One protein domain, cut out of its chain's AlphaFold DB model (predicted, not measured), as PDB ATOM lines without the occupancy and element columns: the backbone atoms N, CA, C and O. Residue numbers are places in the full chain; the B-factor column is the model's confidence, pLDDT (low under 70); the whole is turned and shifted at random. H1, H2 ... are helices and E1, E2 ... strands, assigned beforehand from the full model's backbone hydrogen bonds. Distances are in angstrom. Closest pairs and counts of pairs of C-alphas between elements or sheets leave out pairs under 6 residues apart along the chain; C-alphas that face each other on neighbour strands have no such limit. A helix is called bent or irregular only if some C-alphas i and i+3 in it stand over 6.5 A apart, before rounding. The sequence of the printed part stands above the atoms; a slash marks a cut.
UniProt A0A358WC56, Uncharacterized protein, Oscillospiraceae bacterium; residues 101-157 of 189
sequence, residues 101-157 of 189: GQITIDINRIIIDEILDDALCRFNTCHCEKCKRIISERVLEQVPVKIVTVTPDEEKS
ATOM      1  N   GLY A 101      -8.137  54.720  78.382       81.69
ATOM      2  CA  GLY A 101      -9.097  54.482  77.290       81.69
ATOM      3  C   GLY A 101      -9.593  53.046  77.060       81.69
ATOM      4  O   GLY A 101     -10.302  52.831  76.085       81.69
ATOM      5  N   GLN A 102      -9.253  52.078  77.915       88.81
ATOM      6  CA  GLN A 102      -9.675  50.682  77.762       88.81
ATOM      7  C   GLN A 102     -10.736  50.294  78.799       88.81
ATOM      8  O   GLN A 102     -10.694  50.731  79.949       88.81
ATOM      9  N   ILE A 103     -11.682  49.453  78.384       91.56
ATOM     10  CA  ILE A 103     -12.778  48.918  79.192       91.56
ATOM     11  C   ILE A 103     -12.679  47.395  79.278       91.56
ATOM     12  O   ILE A 103     -12.300  46.723  78.321       91.56
ATOM     13  N   THR A 104     -13.023  46.837  80.435       94.06
ATOM     14  CA  THR A 104     -13.138  45.388  80.636       94.06
ATOM     15  C   THR A 104     -14.595  44.969  80.514       94.06
ATOM     16  O   THR A 104     -15.428  45.472  81.270       94.06
ATOM     17  N   ILE A 105     -14.895  44.033  79.619       94.12
ATOM     18  CA  ILE A 105     -16.252  43.534  79.371       94.12
ATOM     19  C   ILE A 105     -16.310  42.013  79.509       94.12
ATOM     20  O   ILE A 105     -15.357  41.312  79.164       94.12
ATOM     21  N   ASP A 106     -17.441  41.501  79.996       94.75
ATOM     22  CA  ASP A 106     -17.806  40.089  79.863       94.75
ATOM     23  C   ASP A 106     -18.609  39.924  78.571       94.75
ATOM     24  O   ASP A 106     -19.765  40.345  78.487       94.75
ATOM     25  N   ILE A 107     -17.989  39.332  77.550       94.62
ATOM     26  CA  ILE A 107     -18.612  39.215  76.227       94.62
ATOM     27  C   ILE A 107     -19.859  38.323  76.295       94.62
ATOM     28  O   ILE A 107     -20.851  38.597  75.619       94.62
ATOM     29  N   ASN A 108     -19.842  37.273  77.124       95.38
ATOM     30  CA  ASN A 108     -20.978  36.358  77.225       95.38
ATOM     31  C   ASN A 108     -22.198  37.074  77.784       95.38
ATOM     32  O   ASN A 108     -23.299  36.865  77.286       95.38
ATOM     33  N   ARG A 109     -22.000  37.939  78.783       95.31
ATOM     34  CA  ARG A 109     -23.076  38.738  79.375       95.31
ATOM     35  C   ARG A 109     -23.785  39.586  78.318       95.31
ATOM     36  O   ARG A 109     -25.008  39.548  78.246       95.31
ATOM     37  N   ILE A 110     -23.017  40.279  77.477       94.75
ATOM     38  CA  ILE A 110     -23.558  41.142  76.419       94.75
ATOM     39  C   ILE A 110     -24.358  40.318  75.405       94.75
ATOM     40  O   ILE A 110     -25.509  40.632  75.119       94.75
ATOM     41  N   ILE A 111     -23.785  39.211  74.922       94.75
ATOM     42  CA  ILE A 111     -24.453  38.335  73.947       94.75
ATOM     43  C   ILE A 111     -25.735  37.722  74.526       94.75
ATOM     44  O   ILE A 111     -26.728  37.571  73.815       94.75
ATOM     45  N   ILE A 112     -25.725  37.334  75.804       96.31
ATOM     46  CA  ILE A 112     -26.916  36.801  76.472       96.31
ATOM     47  C   ILE A 112     -28.008  37.863  76.497       96.31
ATOM     48  O   ILE A 112     -29.123  37.560  76.086       96.31
ATOM     49  N   ASP A 113     -27.692  39.084  76.922       94.69
ATOM     50  CA  ASP A 113     -28.675  40.161  77.031       94.69
ATOM     51  C   ASP A 113     -29.271  40.529  75.650       94.69
ATOM     52  O   ASP A 113     -30.474  40.762  75.551       94.69
ATOM     53  N   GLU A 114     -28.488  40.465  74.565       94.19
ATOM     54  CA  GLU A 114     -28.981  40.660  73.188       94.19
ATOM     55  C   GLU A 114     -29.945  39.561  72.710       94.19
ATOM     56  O   GLU A 114     -30.895  39.825  71.973       94.19
ATOM     57  N   ILE A 115     -29.690  38.306  73.084       94.56
ATOM     58  CA  ILE A 115     -30.408  37.138  72.551       94.56
ATOM     59  C   ILE A 115     -31.592  36.732  73.441       94.56
ATOM     60  O   ILE A 115     -32.552  36.112  72.969       94.56
ATOM     61  N   LEU A 116     -31.522  37.030  74.738       96.69
ATOM     62  CA  LEU A 116     -32.438  36.505  75.743       96.69
ATOM     63  C   LEU A 116     -33.879  36.944  75.494       96.69
ATOM     64  O   LEU A 116     -34.768  36.095  75.498       96.69
ATOM     65  N   ASP A 117     -34.122  38.232  75.252       96.12
ATOM     66  CA  ASP A 117     -35.477  38.754  75.034       96.12
ATOM     67  C   ASP A 117     -36.169  38.086  73.835       96.12
ATOM     68  O   ASP A 117     -37.315  37.627  73.927       96.12
ATOM     69  N   ASP A 118     -35.422  37.921  72.745       96.06
ATOM     70  CA  ASP A 118     -35.841  37.195  71.549       96.06
ATOM     71  C   ASP A 118     -36.212  35.741  71.864       96.06
ATOM     72  O   ASP A 118     -37.255  35.242  71.433       96.06
ATOM     73  N   ALA A 119     -35.374  35.044  72.635       96.56
ATOM     74  CA  ALA A 119     -35.635  33.668  73.038       96.56
ATOM     75  C   ALA A 119     -36.881  33.574  73.932       96.56
ATOM     76  O   ALA A 119     -37.764  32.752  73.677       96.56
ATOM     77  N   LEU A 120     -37.001  34.437  74.943       96.81
ATOM     78  CA  LEU A 120     -38.155  34.463  75.841       96.81
ATOM     79  C   LEU A 120     -39.462  34.653  75.064       96.81
ATOM     80  O   LEU A 120     -40.458  33.987  75.370       96.81
ATOM     81  N   CYS A 121     -39.439  35.533  74.053       96.00
ATOM     82  CA  CYS A 121     -40.567  35.808  73.167       96.00
ATOM     83  C   CYS A 121     -40.916  34.576  72.324       96.00
ATOM     84  O   CYS A 121     -42.042  34.087  72.379       96.00
ATOM     85  N   ARG A 122     -39.929  33.986  71.637       96.88
ATOM     86  CA  ARG A 122     -40.122  32.795  70.786       96.88
ATOM     87  C   ARG A 122     -40.697  31.596  71.536       96.88
ATOM     88  O   ARG A 122     -41.466  30.828  70.964       96.88
ATOM     89  N   PHE A 123     -40.329  31.414  72.804       96.50
ATOM     90  CA  PHE A 123     -40.798  30.285  73.610       96.50
ATOM     91  C   PHE A 123     -42.053  30.587  74.447       96.50
ATOM     92  O   PHE A 123     -42.527  29.675  75.136       96.50
ATOM     93  N   ASN A 124     -42.632  31.794  74.352       95.62
ATOM     94  CA  ASN A 124     -43.789  32.246  75.139       95.62
ATOM     95  C   ASN A 124     -43.576  32.038  76.649       95.62
ATOM     96  O   ASN A 124     -44.353  31.350  77.314       95.62
ATOM     97  N   THR A 125     -42.467  32.561  77.174       95.94
ATOM     98  CA  THR A 125     -42.101  32.463  78.602       95.94
ATOM     99  C   THR A 125     -42.251  33.810  79.306       95.94
ATOM    100  O   THR A 125     -42.596  34.790  78.665       95.94
ATOM    101  N   CYS A 126     -42.049  33.880  80.624       96.00
ATOM    102  CA  CYS A 126     -42.169  35.146  81.350       96.00
ATOM    103  C   CYS A 126     -40.993  36.102  81.065       96.00
ATOM    104  O   CYS A 126     -39.838  35.715  81.235       96.00
ATOM    105  N   HIS A 127     -41.302  37.367  80.751       95.50
ATOM    106  CA  HIS A 127     -40.337  38.442  80.451       95.50
ATOM    107  C   HIS A 127     -40.101  39.438  81.589       95.50
ATOM    108  O   HIS A 127     -39.588  40.527  81.357       95.50
ATOM    109  N   CYS A 128     -40.500  39.129  82.822       96.75
ATOM    110  CA  CYS A 128     -40.256  40.062  83.922       96.75
ATOM    111  C   CYS A 128     -38.754  40.179  84.247       96.75
ATOM    112  O   CYS A 128     -37.994  39.220  84.101       96.75
ATOM    113  N   GLU A 129     -38.347  41.326  84.792       96.06
ATOM    114  CA  GLU A 129     -36.952  41.613  85.171       96.06
ATOM    115  C   GLU A 129     -36.347  40.605  86.158       96.06
ATOM    116  O   GLU A 129     -35.133  40.401  86.187       96.06
ATOM    117  N   LYS A 130     -37.180  39.958  86.986       96.88
ATOM    118  CA  LYS A 130     -36.728  38.887  87.888       96.88
ATOM    119  C   LYS A 130     -36.361  37.621  87.113       96.88
ATOM    120  O   LYS A 130     -35.266  37.104  87.292       96.88
ATOM    121  N   CYS A 131     -37.243  37.154  86.224       97.06
ATOM    122  CA  CYS A 131     -36.965  35.999  85.366       97.06
ATOM    123  C   CYS A 131     -35.743  36.250  84.485       97.06
ATOM    124  O   CYS A 131     -34.880  35.385  84.417       97.06
ATOM    125  N   LYS A 132     -35.643  37.430  83.857       97.12
ATOM    126  CA  LYS A 132     -34.497  37.783  83.011       97.12
ATOM    127  C   LYS A 132     -33.176  37.659  83.765       97.12
ATOM    128  O   LYS A 132     -32.291  36.951  83.304       97.12
ATOM    129  N   ARG A 133     -33.081  38.258  84.959       96.81
ATOM    130  CA  ARG A 133     -31.877  38.171  85.801       96.81
ATOM    131  C   ARG A 133     -31.502  36.736  86.155       96.81
ATOM    132  O   ARG A 133     -30.372  36.339  85.896       96.81
ATOM    133  N   ILE A 134     -32.454  35.954  86.669       97.12
ATOM    134  CA  ILE A 134     -32.188  34.566  87.080       97.12
ATOM    135  C   ILE A 134     -31.783  33.709  85.873       97.12
ATOM    136  O   ILE A 134     -30.885  32.878  85.975       97.12
ATOM    137  N   ILE A 135     -32.413  33.911  84.710       97.38
ATOM    138  CA  ILE A 135     -32.046  33.192  83.485       97.38
ATOM    139  C   ILE A 135     -30.636  33.579  83.040       97.38
ATOM    140  O   ILE A 135     -29.839  32.680  82.792       97.38
ATOM    141  N   SER A 136     -30.306  34.872  82.967       97.00
ATOM    142  CA  SER A 136     -28.961  35.316  82.584       97.00
ATOM    143  C   SER A 136     -27.891  34.741  83.516       97.00
ATOM    144  O   SER A 136     -26.884  34.229  83.035       97.00
ATOM    145  N   GLU A 137     -28.122  34.746  84.833       96.50
ATOM    146  CA  GLU A 137     -27.206  34.165  85.827       96.50
ATOM    147  C   GLU A 137     -27.018  32.653  85.623       96.50
ATOM    148  O   GLU A 137     -25.890  32.190  85.459       96.50
ATOM    149  N   ARG A 138     -28.111  31.888  85.507       96.88
ATOM    150  CA  ARG A 138     -28.049  30.433  85.261       96.88
ATOM    151  C   ARG A 138     -27.417  30.069  83.916       96.88
ATOM    152  O   ARG A 138     -26.841  28.990  83.771       96.88
ATOM    153  N   VAL A 139     -27.542  30.926  82.903       97.31
ATOM    154  CA  VAL A 139     -26.868  30.730  81.612       97.31
ATOM    155  C   VAL A 139     -25.371  30.995  81.753       97.31
ATOM    156  O   VAL A 139     -24.584  30.194  81.253       97.31
ATOM    157  N   LEU A 140     -24.970  32.057  82.459       95.75
ATOM    158  CA  LEU A 140     -23.561  32.375  82.725       95.75
ATOM    159  C   LEU A 140     -22.844  31.272  83.512       95.75
ATOM    160  O   LEU A 140     -21.672  31.024  83.260       95.75
ATOM    161  N   GLU A 141     -23.539  30.561  84.400       95.62
ATOM    162  CA  GLU A 141     -22.992  29.387  85.100       95.62
ATOM    163  C   GLU A 141     -22.693  28.199  84.166       95.62
ATOM    164  O   GLU A 141     -21.843  27.362  84.469       95.62
ATOM    165  N   GLN A 142     -23.384  28.110  83.025       94.50
ATOM    166  CA  GLN A 142     -23.216  27.027  82.050       94.50
ATOM    167  C   GLN A 142     -22.143  27.321  80.997       94.50
ATOM    168  O   GLN A 142     -21.647  26.384  80.366       94.50
ATOM    169  N   VAL A 143     -21.798  28.592  80.773       91.75
ATOM    170  CA  VAL A 143     -20.820  29.006  79.757       91.75
ATOM    171  C   VAL A 143     -19.497  29.436  80.405       91.75
ATOM    172  O   VAL A 143     -19.503  30.082  81.448       91.75
ATOM    173  N   PRO A 144     -18.328  29.117  79.816       89.62
ATOM    174  CA  PRO A 144     -17.049  29.563  80.365       89.62
ATOM    175  C   PRO A 144     -16.955  31.090  80.402       89.62
ATOM    176  O   PRO A 144     -17.156  31.737  79.375       89.62
ATOM    177  N   VAL A 145     -16.596  31.659  81.556       90.06
ATOM    178  CA  VAL A 145     -16.425  33.112  81.729       90.06
ATOM    179  C   VAL A 145     -15.431  33.662  80.701       90.06
ATOM    180  O   VAL A 145     -14.309  33.160  80.577       90.06
ATOM    181  N   LYS A 146     -15.826  34.718  79.976       92.25
ATOM    182  CA  LYS A 146     -15.010  35.339  78.925       92.25
ATOM    183  C   LYS A 146     -14.921  36.852  79.115       92.25
ATOM    184  O   LYS A 146     -15.637  37.624  78.483       92.25
ATOM    185  N   ILE A 147     -13.973  37.261  79.954       93.75
ATOM    186  CA  ILE A 147     -13.645  38.670  80.186       93.75
ATOM    187  C   ILE A 147     -12.547  39.100  79.212       93.75
ATOM    188  O   ILE A 147     -11.523  38.423  79.085       93.75
ATOM    189  N   VAL A 148     -12.749  40.222  78.526       93.75
ATOM    190  CA  VAL A 148     -11.751  40.842  77.645       93.75
ATOM    191  C   VAL A 148     -11.585  42.315  77.981       93.75
ATOM    192  O   VAL A 148     -12.501  42.951  78.490       93.75
ATOM    193  N   THR A 149     -10.403  42.855  77.692       94.81
ATOM    194  CA  THR A 149     -10.139  44.294  77.750       94.81
ATOM    195  C   THR A 149     -10.079  44.817  76.323       94.81
ATOM    196  O   THR A 149      -9.328  44.269  75.518       94.81
ATOM    197  N   VAL A 150     -10.885  45.822  76.002       94.19
ATOM    198  CA  VAL A 150     -11.020  46.399  74.657       94.19
ATOM    199  C   VAL A 150     -11.061  47.915  74.747       94.19
ATOM    200  O   VAL A 150     -11.360  48.475  75.801       94.19
ATOM    201  N   THR A 151     -10.766  48.602  73.650       94.19
ATOM    202  CA  THR A 151     -11.140  50.014  73.522       94.19
ATOM    203  C   THR A 151     -12.631  50.126  73.152       94.19
ATOM    204  O   THR A 151     -13.170  49.195  72.545       94.19
ATOM    205  N   PRO A 152     -13.323  51.232  73.488       90.06
ATOM    206  CA  PRO A 152     -14.723  51.442  73.106       90.06
ATOM    207  C   PRO A 152     -14.976  51.332  71.594       90.06
ATOM    208  O   PRO A 152     -16.018  50.840  71.176       90.06
ATOM    209  N   ASP A 153     -14.009  51.744  70.768       92.31
ATOM    210  CA  ASP A 153     -14.116  51.680  69.306       92.31
ATOM    211  C   ASP A 153     -14.041  50.236  68.769       92.31
ATOM    212  O   ASP A 153     -14.629  49.912  67.735       92.31
ATOM    213  N   GLU A 154     -13.342  49.345  69.476       92.88
ATOM    214  CA  GLU A 154     -13.160  47.941  69.087       92.88
ATOM    215  C   GLU A 154     -14.220  47.005  69.680       92.88
ATOM    216  O   GLU A 154     -14.403  45.899  69.163       92.88
ATOM    217  N   GLU A 155     -14.918  47.430  70.738       92.31
ATOM    218  CA  GLU A 155     -15.870  46.625  71.515       92.31
ATOM    219  C   GLU A 155     -16.815  45.827  70.613       92.31
ATOM    220  O   GLU A 155     -16.859  44.595  70.676       92.31
ATOM    221  N   LYS A 156     -17.508  46.522  69.710       92.88
ATOM    222  CA  LYS A 156     -18.497  45.902  68.830       92.88
ATOM    223  C   LYS A 156     -17.880  44.855  67.899       92.88
ATOM    224  O   LYS A 156     -18.432  43.772  67.745       92.88
ATOM    225  N   SER A 157     -16.709  45.143  67.328       94.62
ATOM    226  CA  SER A 157     -15.999  44.218  66.432       94.62
ATOM    227  C   SER A 157     -15.576  42.934  67.157       94.62
ATOM    228  O   SER A 157     -15.713  41.827  66.627       94.62
TER     229      SER A 157
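This is residues 101 to 157 of the 189 residues of an uncharacterized protein of Oscillospiraceae bacterium (UniProt A0A358WC56). The chain goes out and back in an elongated, loose shape, with a small ribbon of two strands, E1 and E2, at one end and two steeply tilted helices, H1 and H2, at the other. E1 passes directly into the kinked helix H1 on the way out, and H2 leads back through residues 141 to 146 to E2, which pairs with E1. The printed part has 57 residues, with two named helices and two named strands in the order E1, H1, H2, E2; the sheet's order is E1 - E2, antiparallel, and the class is mixed, helices and strands. The whole is loose, with a radius of gyration of the C-alphas of 13.2 A, and the C-alphas span 40 by 21 by 16 A.

Strand E1 is residues 103 to 106, with C-alpha 103 at (-12.778, 48.918, 79.192), and is 10.2 A long from first to last C-alpha. Its partner E2, residues 147 to 150, is 9.9 A long and ends with C-alpha 150 at (-11.020, 46.399, 74.657). Helix H1, residues 107 to 122, is the longest helix by residues and measures 23.1 A, ending with C-alpha 122 at (-40.122, 32.795, 70.786). It has a kink of 36 degrees near residue 115 and is irregular, with C-alphas 114 and 117 at 7.0 A. Helix H2, residues 129 to 140, measures 16.5 A.

E1 and E2 are antiparallel neighbours, with 149 degrees between their N-to-C directions. The C-alphas of Thr 104 and Thr 149 face each other at 4.3 A. N 103 and O 150 are within hydrogen-bond range at 2.8 A, as are N 148 and O 105 at 2.9 A. A tight link joins E1 to H1. The closest C-alphas of H1 and E2 are those of Ile 107 and Ile 147, 6.4 A apart. H1 and H2 touch, with the C-alphas of Ile 112 and Ser 136 the closest at 6.6 A. Their lines stand at a steep tilt of 54 degrees, and they run opposite ways. E1 and H2 are apart. In H2 every O i to N i+4 pair is within hydrogen-bond range; in H1 10 of 12 are.

The two C-alphas farthest apart are those of Gly 101 and Asn 124, at 41.3 A, while the first and last printed C-alphas, of Gly 101 and Ser 157, are 16.5 A apart. The printed part has no cut. The links from H1 to H2 and from H2 to E2 are short, with 6 residues each, and no link is long. The mean pLDDT of the printed part is 94.6, and no printed residue is under 70.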